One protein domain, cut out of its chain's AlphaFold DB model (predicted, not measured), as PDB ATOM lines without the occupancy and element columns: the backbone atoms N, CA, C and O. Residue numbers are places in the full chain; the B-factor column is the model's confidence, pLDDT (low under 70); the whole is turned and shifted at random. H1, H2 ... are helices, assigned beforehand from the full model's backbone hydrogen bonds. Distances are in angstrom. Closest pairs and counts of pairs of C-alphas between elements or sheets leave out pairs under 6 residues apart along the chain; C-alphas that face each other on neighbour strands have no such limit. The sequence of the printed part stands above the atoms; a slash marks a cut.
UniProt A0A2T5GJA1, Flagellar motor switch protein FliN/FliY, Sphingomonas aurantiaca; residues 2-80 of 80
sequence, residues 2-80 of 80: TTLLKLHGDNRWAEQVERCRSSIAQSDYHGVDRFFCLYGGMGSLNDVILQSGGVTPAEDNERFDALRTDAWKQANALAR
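Overview. This is residues 2 to 80 of the 80 residues of the protein "Flagellar motor switch protein FliN/FliY" of Sphingomonas aurantiaca (UniProt A0A2T5GJA1). Two longer helices, H2 and H4, run roughly side by side; short H1 and H3 pack on opposite ends of H2, and a long loop, residues 38 to 57, covers one side of the gap between H2 and H4. The 79 printed residues hold four named helices, H1 to H4 in order, and no named strand: all helix, compact, radius of gyration of the C-alphas 12.9 A, spans 39 by 22 by 19 A.

Arrangement. H1, residues 2 to 7, touches H2, residues 11 to 25, as a hairpin at a shallow tilt of 17 degrees; C-alphas 2 and 14 are closest, 4.5 A. H3, residues 31 to 37, makes a hairpin with H2 at 39 degrees, a steep tilt; C-alphas 24 and 31 are closest, 4.5 A. H4, residues 58 to 78, touches H3 with residues 72 to 78 alone; C-alphas 32 and 75 are closest, 6.0 A. H2 and H4 are near each other; H1 and H3 are apart. In the four helices every O i to N i+4 pair is within hydrogen-bond range.

Along the chain. H1 begins at C-alpha 2 (-15.016, -29.552, -22.773) and spans 8.6 A, H2 20.6 A, H3 10.1 A; H4 spans 30.4 A, ending at C-alpha 78 (4.500, -26.636, -24.615).

Size, cuts and confidence. The printed part has no cut. The C-alphas of Gly 53 and Arg 80 are farthest apart, 41.4 A. H3 to H4 is a long link. Residues 28 to 29 have pLDDT under 70.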
ATOM      1  N   THR A   2     -14.254 -29.277 -24.011       97.00
ATOM      2  CA  THR A   2     -15.016 -29.552 -22.773       97.00
ATOM      3  C   THR A   2     -16.509 -29.231 -22.873       97.00
ATOM      4  O   THR A   2     -17.321 -30.032 -22.430       97.00
ATOM      5  N   THR A   3     -16.891 -28.113 -23.499       97.00
ATOM      6  CA  THR A   3     -18.307 -27.771 -23.739       97.00
ATOM      7  C   THR A   3     -19.029 -28.823 -24.576       97.00
ATOM      8  O   THR A   3     -20.161 -29.169 -24.268       97.00
ATOM      9  N   LEU A   4     -18.362 -29.346 -25.606       96.69
ATOM     10  CA  LEU A   4     -18.938 -30.342 -26.501       96.69
ATOM     11  C   LEU A   4     -19.114 -31.680 -25.769       96.69
ATOM     12  O   LEU A   4     -20.200 -32.235 -25.765       96.69
ATOM     13  N   LEU A   5     -18.099 -32.116 -25.017       97.38
ATOM     14  CA  LEU A   5     -18.203 -33.290 -24.140       97.38
ATOM     15  C   LEU A   5     -19.382 -33.174 -23.156       97.38
ATOM     16  O   LEU A   5     -20.177 -34.098 -23.032       97.38
ATOM     17  N   LYS A   6     -19.549 -32.020 -22.496       96.94
ATOM     18  CA  LYS A   6     -20.679 -31.788 -21.577       96.94
ATOM     19  C   LYS A   6     -22.033 -31.833 -22.283       96.94
ATOM     20  O   LYS A   6     -22.973 -32.388 -21.725       96.94
ATOM     21  N   LEU A   7     -22.127 -31.273 -23.492       96.25
ATOM     22  CA  LEU A   7     -23.351 -31.287 -24.295       96.25
ATOM     23  C   LEU A   7     -23.824 -32.719 -24.593       96.25
ATOM     24  O   LEU A   7     -25.023 -32.977 -24.564       96.25
ATOM     25  N   HIS A   8     -22.887 -33.643 -24.809       96.31
ATOM     26  CA  HIS A   8     -23.167 -35.059 -25.074       96.31
ATOM     27  C   HIS A   8     -23.175 -35.944 -23.817       96.31
ATOM     28  O   HIS A   8     -23.294 -37.160 -23.912       96.31
ATOM     29  N   GLY A   9     -23.084 -35.353 -22.621       95.00
ATOM     30  CA  GLY A   9     -23.148 -36.085 -21.351       95.00
ATOM     31  C   GLY A   9     -21.828 -36.714 -20.890       95.00
ATOM     32  O   GLY A   9     -21.784 -37.288 -19.799       95.00
ATOM     33  N   ASP A  10     -20.730 -36.528 -21.625       95.31
ATOM     34  CA  ASP A  10     -19.381 -37.002 -21.290       95.31
ATOM     35  C   ASP A  10     -18.697 -36.134 -20.216       95.31
ATOM     36  O   ASP A  10     -17.555 -35.674 -20.346       95.31
ATOM     37  N   ASN A  11     -19.395 -35.909 -19.099       95.94
ATOM     38  CA  ASN A  11     -18.932 -35.061 -17.997       95.94
ATOM     39  C   ASN A  11     -17.595 -35.538 -17.418       95.94
ATOM     40  O   ASN A  11     -16.728 -34.717 -17.125       95.94
ATOM     41  N   ARG A  12     -17.380 -36.858 -17.338       95.31
ATOM     42  CA  ARG A  12     -16.113 -37.442 -16.872       95.31
ATOM     43  C   ARG A  12     -14.932 -36.993 -17.734       95.31
ATOM     44  O   ARG A  12     -13.890 -36.617 -17.203       95.31
ATOM     45  N   TRP A  13     -15.068 -37.031 -19.057       96.69
ATOM     46  CA  TRP A  13     -14.007 -36.582 -19.959       96.69
ATOM     47  C   TRP A  13     -13.841 -35.071 -19.926       96.69
ATOM     48  O   TRP A  13     -12.711 -34.585 -19.885       96.69
ATOM     49  N   ALA A  14     -14.946 -34.324 -19.866       97.69
ATOM     50  CA  ALA A  14     -14.892 -32.877 -19.726       97.69
ATOM     51  C   ALA A  14     -14.126 -32.453 -18.462       97.69
ATOM     52  O   ALA A  14     -13.291 -31.553 -18.530       97.69
ATOM     53  N   GLU A  15     -14.362 -33.120 -17.331       97.25
ATOM     54  CA  GLU A  15     -13.645 -32.880 -16.077       97.25
ATOM     55  C   GLU A  15     -12.160 -33.228 -16.170       97.25
ATOM     56  O   GLU A  15     -11.327 -32.459 -15.695       97.25
ATOM     57  N   GLN A  16     -11.800 -34.362 -16.778       95.94
ATOM     58  CA  GLN A  16     -10.394 -34.752 -16.929       95.94
ATOM     59  C   GLN A  16      -9.610 -33.753 -17.787       95.94
ATOM     60  O   GLN A  16      -8.518 -33.333 -17.399       95.94
ATOM     61  N   VAL A  17     -10.190 -33.324 -18.911       96.25
ATOM     62  CA  VAL A  17      -9.601 -32.292 -19.775       96.25
ATOM     63  C   VAL A  17      -9.462 -30.969 -19.018       96.25
ATOM     64  O   VAL A  17      -8.407 -30.339 -19.077       96.25
ATOM     65  N   GLU A  18     -10.490 -30.560 -18.271       95.88
ATOM     66  CA  GLU A  18     -10.461 -29.309 -17.511       95.88
ATOM     67  C   GLU A  18      -9.401 -29.334 -16.402       95.88
ATOM     68  O   GLU A  18      -8.647 -28.375 -16.254       95.88
ATOM     69  N   ARG A  19      -9.260 -30.454 -15.680       93.81
ATOM     70  CA  ARG A  19      -8.202 -30.632 -14.672       93.81
ATOM     71  C   ARG A  19      -6.810 -30.483 -15.280       93.81
ATOM     72  O   ARG A  19      -5.966 -29.812 -14.688       93.81
ATOM     73  N   CYS A  20      -6.571 -31.072 -16.453       93.88
ATOM     74  CA  CYS A  20      -5.295 -30.912 -17.155       93.88
ATOM     75  C   CYS A  20      -5.072 -29.449 -17.549       93.88
ATOM     76  O   CYS A  20      -4.023 -28.892 -17.243       93.88
ATOM     77  N   ARG A  21      -6.086 -28.790 -18.127       93.38
ATOM     78  CA  ARG A  21      -6.026 -27.367 -18.494       93.38
ATOM     79  C   ARG A  21      -5.690 -26.474 -17.295       93.38
ATOM     80  O   ARG A  21      -4.839 -25.598 -17.413       93.38
ATOM     81  N   SER A  22      -6.329 -26.696 -16.145       92.69
ATOM     82  CA  SER A  22      -6.057 -25.948 -14.912       92.69
ATOM     83  C   SER A  22      -4.650 -26.190 -14.366       92.69
ATOM     84  O   SER A  22      -4.061 -25.253 -13.837       92.69
ATOM     85  N   SER A  23      -4.123 -27.412 -14.497       91.19
ATOM     86  CA  SER A  23      -2.763 -27.779 -14.066       91.19
ATOM     87  C   SER A  23      -1.709 -27.099 -14.953       91.19
ATOM     88  O   SER A  23      -0.818 -26.413 -14.459       91.19
ATOM     89  N   ILE A  24      -1.900 -27.160 -16.281       90.62
ATOM     90  CA  ILE A  24      -1.057 -26.472 -17.276       90.62
ATOM     91  C   ILE A  24      -1.046 -24.959 -17.027       90.62
ATOM     92  O   ILE A  24       0.013 -24.340 -17.013       90.62
ATOM     93  N   ALA A  25      -2.213 -24.351 -16.783       89.75
ATOM     94  CA  ALA A  25      -2.316 -22.915 -16.519       89.75
ATOM     95  C   ALA A  25      -1.595 -22.478 -15.230       89.75
ATOM     96  O   ALA A  25      -1.153 -21.338 -15.134       89.75
ATOM     97  N   GLN A  26      -1.465 -23.376 -14.252       88.75
ATOM     98  CA  GLN A  26      -0.726 -23.135 -13.011       88.75
ATOM     99  C   GLN A  26       0.780 -23.400 -13.154       88.75
ATOM    100  O   GLN A  26       1.519 -23.192 -12.196       88.75
ATOM    101  N   SER A  27       1.243 -23.811 -14.342       78.75
ATOM    102  CA  SER A  27       2.641 -24.169 -14.614       78.75
ATOM    103  C   SER A  27       3.188 -25.226 -13.653       78.75
ATOM    104  O   SER A  27       4.390 -25.268 -13.389       78.75
ATOM    105  N   ASP A  28       2.322 -26.107 -13.139       66.81
ATOM    106  CA  ASP A  28       2.828 -27.355 -12.594       66.81
ATOM    107  C   ASP A  28       3.387 -28.144 -13.785       66.81
ATOM    108  O   ASP A  28       2.731 -28.321 -14.812       66.81
ATOM    109  N   TYR A  29       4.651 -28.552 -13.717       67.88
ATOM    110  CA  TYR A  29       5.338 -29.260 -14.807       67.88
ATOM    111  C   TYR A  29       4.643 -30.582 -15.217       67.88
ATOM    112  O   TYR A  29       5.072 -31.246 -16.156       67.88
ATOM    113  N   HIS A  30       3.565 -30.976 -14.531       81.81
ATOM    114  CA  HIS A  30       2.872 -32.249 -14.671       81.81
ATOM    115  C   HIS A  30       1.593 -32.166 -15.516       81.81
ATOM    116  O   HIS A  30       1.106 -33.197 -15.983       81.81
ATOM    117  N   GLY A  31       1.041 -30.971 -15.743       86.19
ATOM    118  CA  GLY A  31      -0.214 -30.799 -16.474       86.19
ATOM    119  C   GLY A  31      -0.156 -31.290 -17.924       86.19
ATOM    120  O   GLY A  31      -1.117 -31.892 -18.402       86.19
ATOM    121  N   VAL A  32       0.975 -31.077 -18.606       90.75
ATOM    122  CA  VAL A  32       1.187 -31.510 -20.000       90.75
ATOM    123  C   VAL A  32       1.360 -33.028 -20.090       90.75
ATOM    124  O   VAL A  32       0.725 -33.665 -20.928       90.75
ATOM    125  N   ASP A  33       2.142 -33.625 -19.188       91.00
ATOM    126  CA  ASP A  33       2.327 -35.080 -19.114       91.00
ATOM    127  C   ASP A  33       0.997 -35.802 -18.846       91.00
ATOM    128  O   ASP A  33       0.579 -36.680 -19.603       91.00
ATOM    129  N   ARG A  34       0.241 -35.328 -17.844       91.69
ATOM    130  CA  ARG A  34      -1.095 -35.851 -17.538       91.69
ATOM    131  C   ARG A  34      -2.053 -35.707 -18.719       91.69
ATOM    132  O   ARG A  34      -2.869 -36.599 -18.949       91.69
ATOM    133  N   PHE A  35      -1.973 -34.599 -19.455       94.44
ATOM    134  CA  PHE A  35      -2.784 -34.408 -20.651       94.44
ATOM    135  C   PHE A  35      -2.458 -35.456 -21.720       94.44
ATOM    136  O   PHE A  35      -3.382 -36.032 -22.289       94.44
ATOM    137  N   PHE A  36      -1.181 -35.781 -21.944       94.00
ATOM    138  CA  PHE A  36      -0.801 -36.841 -22.881       94.00
ATOM    139  C   PHE A  36      -1.276 -38.227 -22.456       94.00
ATOM    140  O   PHE A  36      -1.673 -39.011 -23.322       94.00
ATOM    141  N   CYS A  37      -1.342 -38.520 -21.155       93.81
ATOM    142  CA  CYS A  37      -1.939 -39.769 -20.680       93.81
ATOM    143  C   CYS A  37      -3.404 -39.934 -21.116       93.81
ATOM    144  O   CYS A  37      -3.855 -41.064 -21.269       93.81
ATOM    145  N   LEU A  38      -4.144 -38.844 -21.368       95.38
ATOM    146  CA  LEU A  38      -5.516 -38.936 -21.872       95.38
ATOM    147  C   LEU A  38      -5.588 -39.488 -23.303       95.38
ATOM    148  O   LEU A  38      -6.638 -39.985 -23.690       95.38
ATOM    149  N   TYR A  39      -4.509 -39.410 -24.087       95.19
ATOM    150  CA  TYR A  39      -4.457 -39.862 -25.485       95.19
ATOM    151  C   TYR A  39      -3.880 -41.279 -25.639       95.19
ATOM    152  O   TYR A  39      -3.884 -41.821 -26.743       95.19
ATOM    153  N   GLY A  40      -3.353 -41.879 -24.569       90.38
ATOM    154  CA  GLY A  40      -2.700 -43.189 -24.611       90.38
ATOM    155  C   GLY A  40      -3.553 -44.313 -24.020       90.38
ATOM    156  O   GLY A  40      -4.272 -44.110 -23.046       90.38
ATOM    157  N   GLY A  41      -3.407 -45.525 -24.562       86.88
ATOM    158  CA  GLY A  41      -4.031 -46.744 -24.031       86.88
ATOM    159  C   GLY A  41      -5.449 -47.020 -24.541       86.88
ATOM    160  O   GLY A  41      -5.989 -46.287 -25.363       86.88
ATOM    161  N   MET A  42      -6.035 -48.121 -24.065       79.38
ATOM    162  CA  MET A  42      -7.401 -48.543 -24.402       79.38
ATOM    163  C   MET A  42      -8.425 -47.752 -23.581       79.38
ATOM    164  O   MET A  42      -8.309 -47.688 -22.356       79.38
ATOM    165  N   GLY A  43      -9.445 -47.200 -24.239       85.81
ATOM    166  CA  GLY A  43     -10.449 -46.357 -23.583       85.81
ATOM    167  C   GLY A  43      -9.933 -44.942 -23.320       85.81
ATOM    168  O   GLY A  43     -10.288 -44.330 -22.313       85.81
ATOM    169  N   SER A  44      -9.059 -44.455 -24.197       95.06
ATOM    170  CA  SER A  44      -8.496 -43.109 -24.163       95.06
ATOM    171  C   SER A  44      -9.488 -42.074 -24.711       95.06
ATOM    172  O   SER A  44     -10.545 -42.406 -25.244       95.06
ATOM    173  N   LEU A  45      -9.128 -40.791 -24.642       96.19
ATOM    174  CA  LEU A  45      -9.884 -39.696 -25.257       96.19
ATOM    175  C   LEU A  45     -10.003 -39.866 -26.785       96.19
ATOM    176  O   LEU A  45     -10.940 -39.346 -27.394       96.19
ATOM    177  N   ASN A  46      -9.081 -40.610 -27.409       95.06
ATOM    178  CA  ASN A  46      -9.139 -40.922 -28.839       95.06
ATOM    179  C   ASN A  46     -10.275 -41.895 -29.184       95.06
ATOM    180  O   ASN A  46     -10.802 -41.845 -30.295       95.06
ATOM    181  N   ASP A  47     -10.695 -42.715 -28.222       95.25
ATOM    182  CA  ASP A  47     -11.752 -43.712 -28.400       95.25
ATOM    183  C   ASP A  47     -13.154 -43.131 -28.143       95.25
ATOM    184  O   ASP A  47     -14.162 -43.808 -28.338       95.25
ATOM    185  N   VAL A  48     -13.234 -41.871 -27.696       96.19
ATOM    186  CA  VAL A  48     -14.504 -41.195 -27.415       96.19
ATOM    187  C   VAL A  48     -15.211 -40.840 -28.717       96.19
ATOM    188  O   VAL A  48     -14.684 -40.096 -29.545       96.19
ATOM    189  N   ILE A  49     -16.440 -41.338 -28.839       96.06
ATOM    190  CA  ILE A  49     -17.398 -40.994 -29.885       96.06
ATOM    191  C   ILE A  49     -18.578 -40.314 -29.199       96.06
ATOM    192  O   ILE A  49     -19.221 -40.910 -28.335       96.06
ATOM    193  N   LEU A  50     -18.865 -39.075 -29.588       96.75
ATOM    194  CA  LEU A  50     -19.969 -38.310 -29.028       96.75
ATOM    195  C   LEU A  50     -21.295 -38.913 -29.482       96.75
ATOM    196  O   LEU A  50     -21.514 -39.123 -30.680       96.75
ATOM    197  N   GLN A  51     -22.188 -39.142 -28.525       94.75
ATOM    198  CA  GLN A  51     -23.534 -39.642 -28.772       94.75
ATOM    199  C   GLN A  51     -24.578 -38.661 -28.243       94.75
ATOM    200  O   GLN A  51     -24.361 -37.945 -27.270       94.75
ATOM    201  N   SER A  52     -25.736 -38.608 -28.892       89.00
ATOM    202  CA  SER A  52     -26.877 -37.823 -28.424       89.00
ATOM    203  C   SER A  52     -28.154 -38.582 -28.739       89.00
ATOM    204  O   SER A  52     -28.425 -38.865 -29.899       89.00
ATOM    205  N   GLY A  53     -28.914 -39.005 -27.726       87.19
ATOM    206  CA  GLY A  53     -30.167 -39.745 -27.943       87.19
ATOM    207  C   GLY A  53     -30.028 -41.031 -28.775       87.19
ATOM    208  O   GLY A  53     -30.942 -41.377 -29.515       87.19
ATOM    209  N   GLY A  54     -28.882 -41.718 -28.695       89.69
ATOM    210  CA  GLY A  54     -28.607 -42.942 -29.459       89.69
ATOM    211  C   GLY A  54     -28.116 -42.723 -30.894       89.69
ATOM    212  O   GLY A  54     -27.854 -43.702 -31.588       89.69
ATOM    213  N   VAL A  55     -27.950 -41.472 -31.336       93.62
ATOM    214  CA  VAL A  55     -27.291 -41.151 -32.609       93.62
ATOM    215  C   VAL A  55     -25.866 -40.654 -32.392       93.62
ATOM    216  O   VAL A  55     -25.543 -40.100 -31.341       93.62
ATOM    217  N   THR A  56     -25.033 -40.820 -33.417       95.81
ATOM    218  CA  THR A  56     -23.668 -40.288 -33.482       95.81
ATOM    219  C   THR A  56     -23.657 -39.094 -34.445       95.81
ATOM    220  O   THR A  56     -23.563 -39.302 -35.656       95.81
ATOM    221  N   PRO A  57     -23.825 -37.849 -33.961       95.81
ATOM    222  CA  PRO A  57     -23.866 -36.670 -34.825       95.81
ATOM    223  C   PRO A  57     -22.505 -36.443 -35.493       95.81
ATOM    224  O   PRO A  57     -21.508 -36.199 -34.812       95.81
ATOM    225  N   ALA A  58     -22.461 -36.549 -36.824       96.69
ATOM    226  CA  ALA A  58     -21.217 -36.500 -37.593       96.69
ATOM    227  C   ALA A  58     -20.480 -35.162 -37.431       96.69
ATOM    228  O   ALA A  58     -19.299 -35.161 -37.104       96.69
ATOM    229  N   GLU A  59     -21.191 -34.038 -37.561       97.12
ATOM    230  CA  GLU A  59     -20.611 -32.690 -37.452       97.12
ATOM    231  C   GLU A  59     -19.950 -32.447 -36.085       97.12
ATOM    232  O   GLU A  59     -18.823 -31.955 -36.004       97.12
ATOM    233  N   ASP A  60     -20.612 -32.849 -34.996       97.50
ATOM    234  CA  ASP A  60     -20.052 -32.706 -33.652       97.50
ATOM    235  C   ASP A  60     -18.839 -33.618 -33.450       97.50
ATOM    236  O   ASP A  60     -17.856 -33.202 -32.839       97.50
ATOM    237  N   ASN A  61     -18.859 -34.841 -33.988       98.12
ATOM    238  CA  ASN A  61     -17.714 -35.747 -33.899       98.12
ATOM    239  C   ASN A  61     -16.516 -35.257 -34.731       98.12
ATOM    240  O   ASN A  61     -15.386 -35.322 -34.251       98.12
ATOM    241  N   GLU A  62     -16.739 -34.693 -35.918       98.25
ATOM    242  CA  GLU A  62     -15.688 -34.045 -36.714       98.25
ATOM    243  C   GLU A  62     -15.104 -32.835 -35.978       98.25
ATOM    244  O   GLU A  62     -13.885 -32.678 -35.862       98.25
ATOM    245  N   ARG A  63     -15.970 -31.998 -35.398       98.25
ATOM    246  CA  ARG A  63     -15.545 -30.859 -34.581       98.25
ATOM    247  C   ARG A  63     -14.756 -31.311 -33.355       98.25
ATOM    248  O   ARG A  63     -13.773 -30.666 -32.981       98.25
ATOM    249  N   PHE A  64     -15.179 -32.392 -32.707       98.25
ATOM    250  CA  PHE A  64     -14.480 -32.975 -31.569       98.25
ATOM    251  C   PHE A  64     -13.098 -33.493 -31.962       98.25
ATOM    252  O   PHE A  64     -12.128 -33.192 -31.263       98.25
ATOM    253  N   ASP A  65     -12.990 -34.184 -33.099       98.25
ATOM    254  CA  ASP A  65     -11.725 -34.691 -33.625       98.25
ATOM    255  C   ASP A  65     -10.730 -33.564 -33.943       98.25
ATOM    256  O   ASP A  65      -9.564 -33.602 -33.531       98.25
ATOM    257  N   ALA A  66     -11.211 -32.494 -34.577       98.31
ATOM    258  CA  ALA A  66     -10.401 -31.312 -34.841       98.31
ATOM    259  C   ALA A  66      -9.895 -30.671 -33.537       98.31
ATOM    260  O   ALA A  66      -8.711 -30.354 -33.411       98.31
ATOM    261  N   LEU A  67     -10.773 -30.527 -32.539       98.25
ATOM    262  CA  LEU A  67     -10.433 -29.931 -31.247       98.25
ATOM    263  C   LEU A  67      -9.423 -30.769 -30.454       98.25
ATOM    264  O   LEU A  67      -8.494 -30.200 -29.879       98.25
ATOM    265  N   ARG A  68      -9.582 -32.098 -30.402       97.19
ATOM    266  CA  ARG A  68      -8.627 -32.965 -29.690       97.19
ATOM    267  C   ARG A  68      -7.278 -33.012 -30.404       97.19
ATOM    268  O   ARG A  68      -6.249 -33.030 -29.730       97.19
ATOM    269  N   THR A  69      -7.265 -32.964 -31.734       97.62
ATOM    270  CA  THR A  69      -6.032 -32.896 -32.528       97.62
ATOM    271  C   THR A  69      -5.291 -31.584 -32.291       97.62
ATOM    272  O   THR A  69      -4.077 -31.583 -32.083       97.62
ATOM    273  N   ASP A  70      -6.006 -30.459 -32.294       97.75
ATOM    274  CA  ASP A  70      -5.422 -29.145 -32.028       97.75
ATOM    275  C   ASP A  70      -4.866 -29.047 -30.599       97.75
ATOM    276  O   ASP A  70      -3.715 -28.655 -30.403       97.75
ATOM    277  N   ALA A  71      -5.620 -29.520 -29.603       96.06
ATOM    278  CA  ALA A  71      -5.169 -29.531 -28.213       96.06
ATOM    279  C   ALA A  71      -3.898 -30.378 -28.013       96.06
ATOM    280  O   ALA A  71      -2.988 -29.960 -27.296       96.06
ATOM    281  N   TRP A  72      -3.786 -31.526 -28.693       95.81
ATOM    282  CA  TRP A  72      -2.566 -32.337 -28.674       95.81
ATOM    283  C   TRP A  72      -1.366 -31.584 -29.261       95.81
ATOM    284  O   TRP A  72      -0.287 -31.580 -28.667       95.81
ATOM    285  N   LYS A  73      -1.546 -30.891 -30.395       96.19
ATOM    286  CA  LYS A  73      -0.481 -30.086 -31.020       96.19
ATOM    287  C   LYS A  73      -0.011 -28.962 -30.103       96.19
ATOM    288  O   LYS A  73       1.195 -28.757 -29.979       96.19
ATOM    289  N   GLN A  74      -0.941 -28.266 -29.448       94.19
ATOM    290  CA  GLN A  74      -0.611 -27.211 -28.489       94.19
ATOM    291  C   GLN A  74       0.163 -27.768 -27.288       94.19
ATOM    292  O   GLN A  74       1.207 -27.226 -26.934       94.19
ATOM    293  N   ALA A  75      -0.281 -28.886 -26.705       92.19
ATOM    294  CA  ALA A  75       0.429 -29.540 -25.605       92.19
ATOM    295  C   ALA A  75       1.847 -29.985 -26.012       92.19
ATOM    296  O   ALA A  75       2.800 -29.791 -25.261       92.19
ATOM    297  N   ASN A  76       2.014 -30.502 -27.231       93.00
ATOM    298  CA  ASN A  76       3.320 -30.887 -27.770       93.00
ATOM    299  C   ASN A  76       4.246 -29.691 -28.030       93.00
ATOM    300  O   ASN A  76       5.461 -29.828 -27.934       93.00
ATOM    301  N   ALA A  77       3.694 -28.515 -28.336       92.44
ATOM    302  CA  ALA A  77       4.473 -27.285 -28.432       92.44
ATOM    303  C   ALA A  77       4.939 -26.777 -27.056       92.44
ATOM    304  O   ALA A  77       6.025 -26.221 -26.970       92.44
ATOM    305  N   LEU A  78       4.149 -26.996 -25.996       88.69
ATOM    306  CA  LEU A  78       4.500 -26.636 -24.615       88.69
ATOM    307  C   LEU A  78       5.532 -27.578 -23.978       88.69
ATOM    308  O   LEU A  78       6.208 -27.188 -23.034       88.69
ATOM    309  N   ALA A  79       5.636 -28.817 -24.461       85.44
ATOM    310  CA  ALA A  79       6.584 -29.814 -23.960       85.44
ATOM    311  C   ALA A  79       8.028 -29.633 -24.481       85.44
ATOM    312  O   ALA A  79       8.890 -30.453 -24.163       85.44
ATOM    313  N   ARG A  80       8.277 -28.620 -25.320       70.19
ATOM    314  CA  ARG A  80       9.575 -28.312 -25.941       70.19
ATOM    315  C   ARG A  80      10.242 -27.135 -25.251       70.19
ATOM    316  O   ARG A  80      11.485 -27.190 -25.131       70.19
TER     317      ARG A  80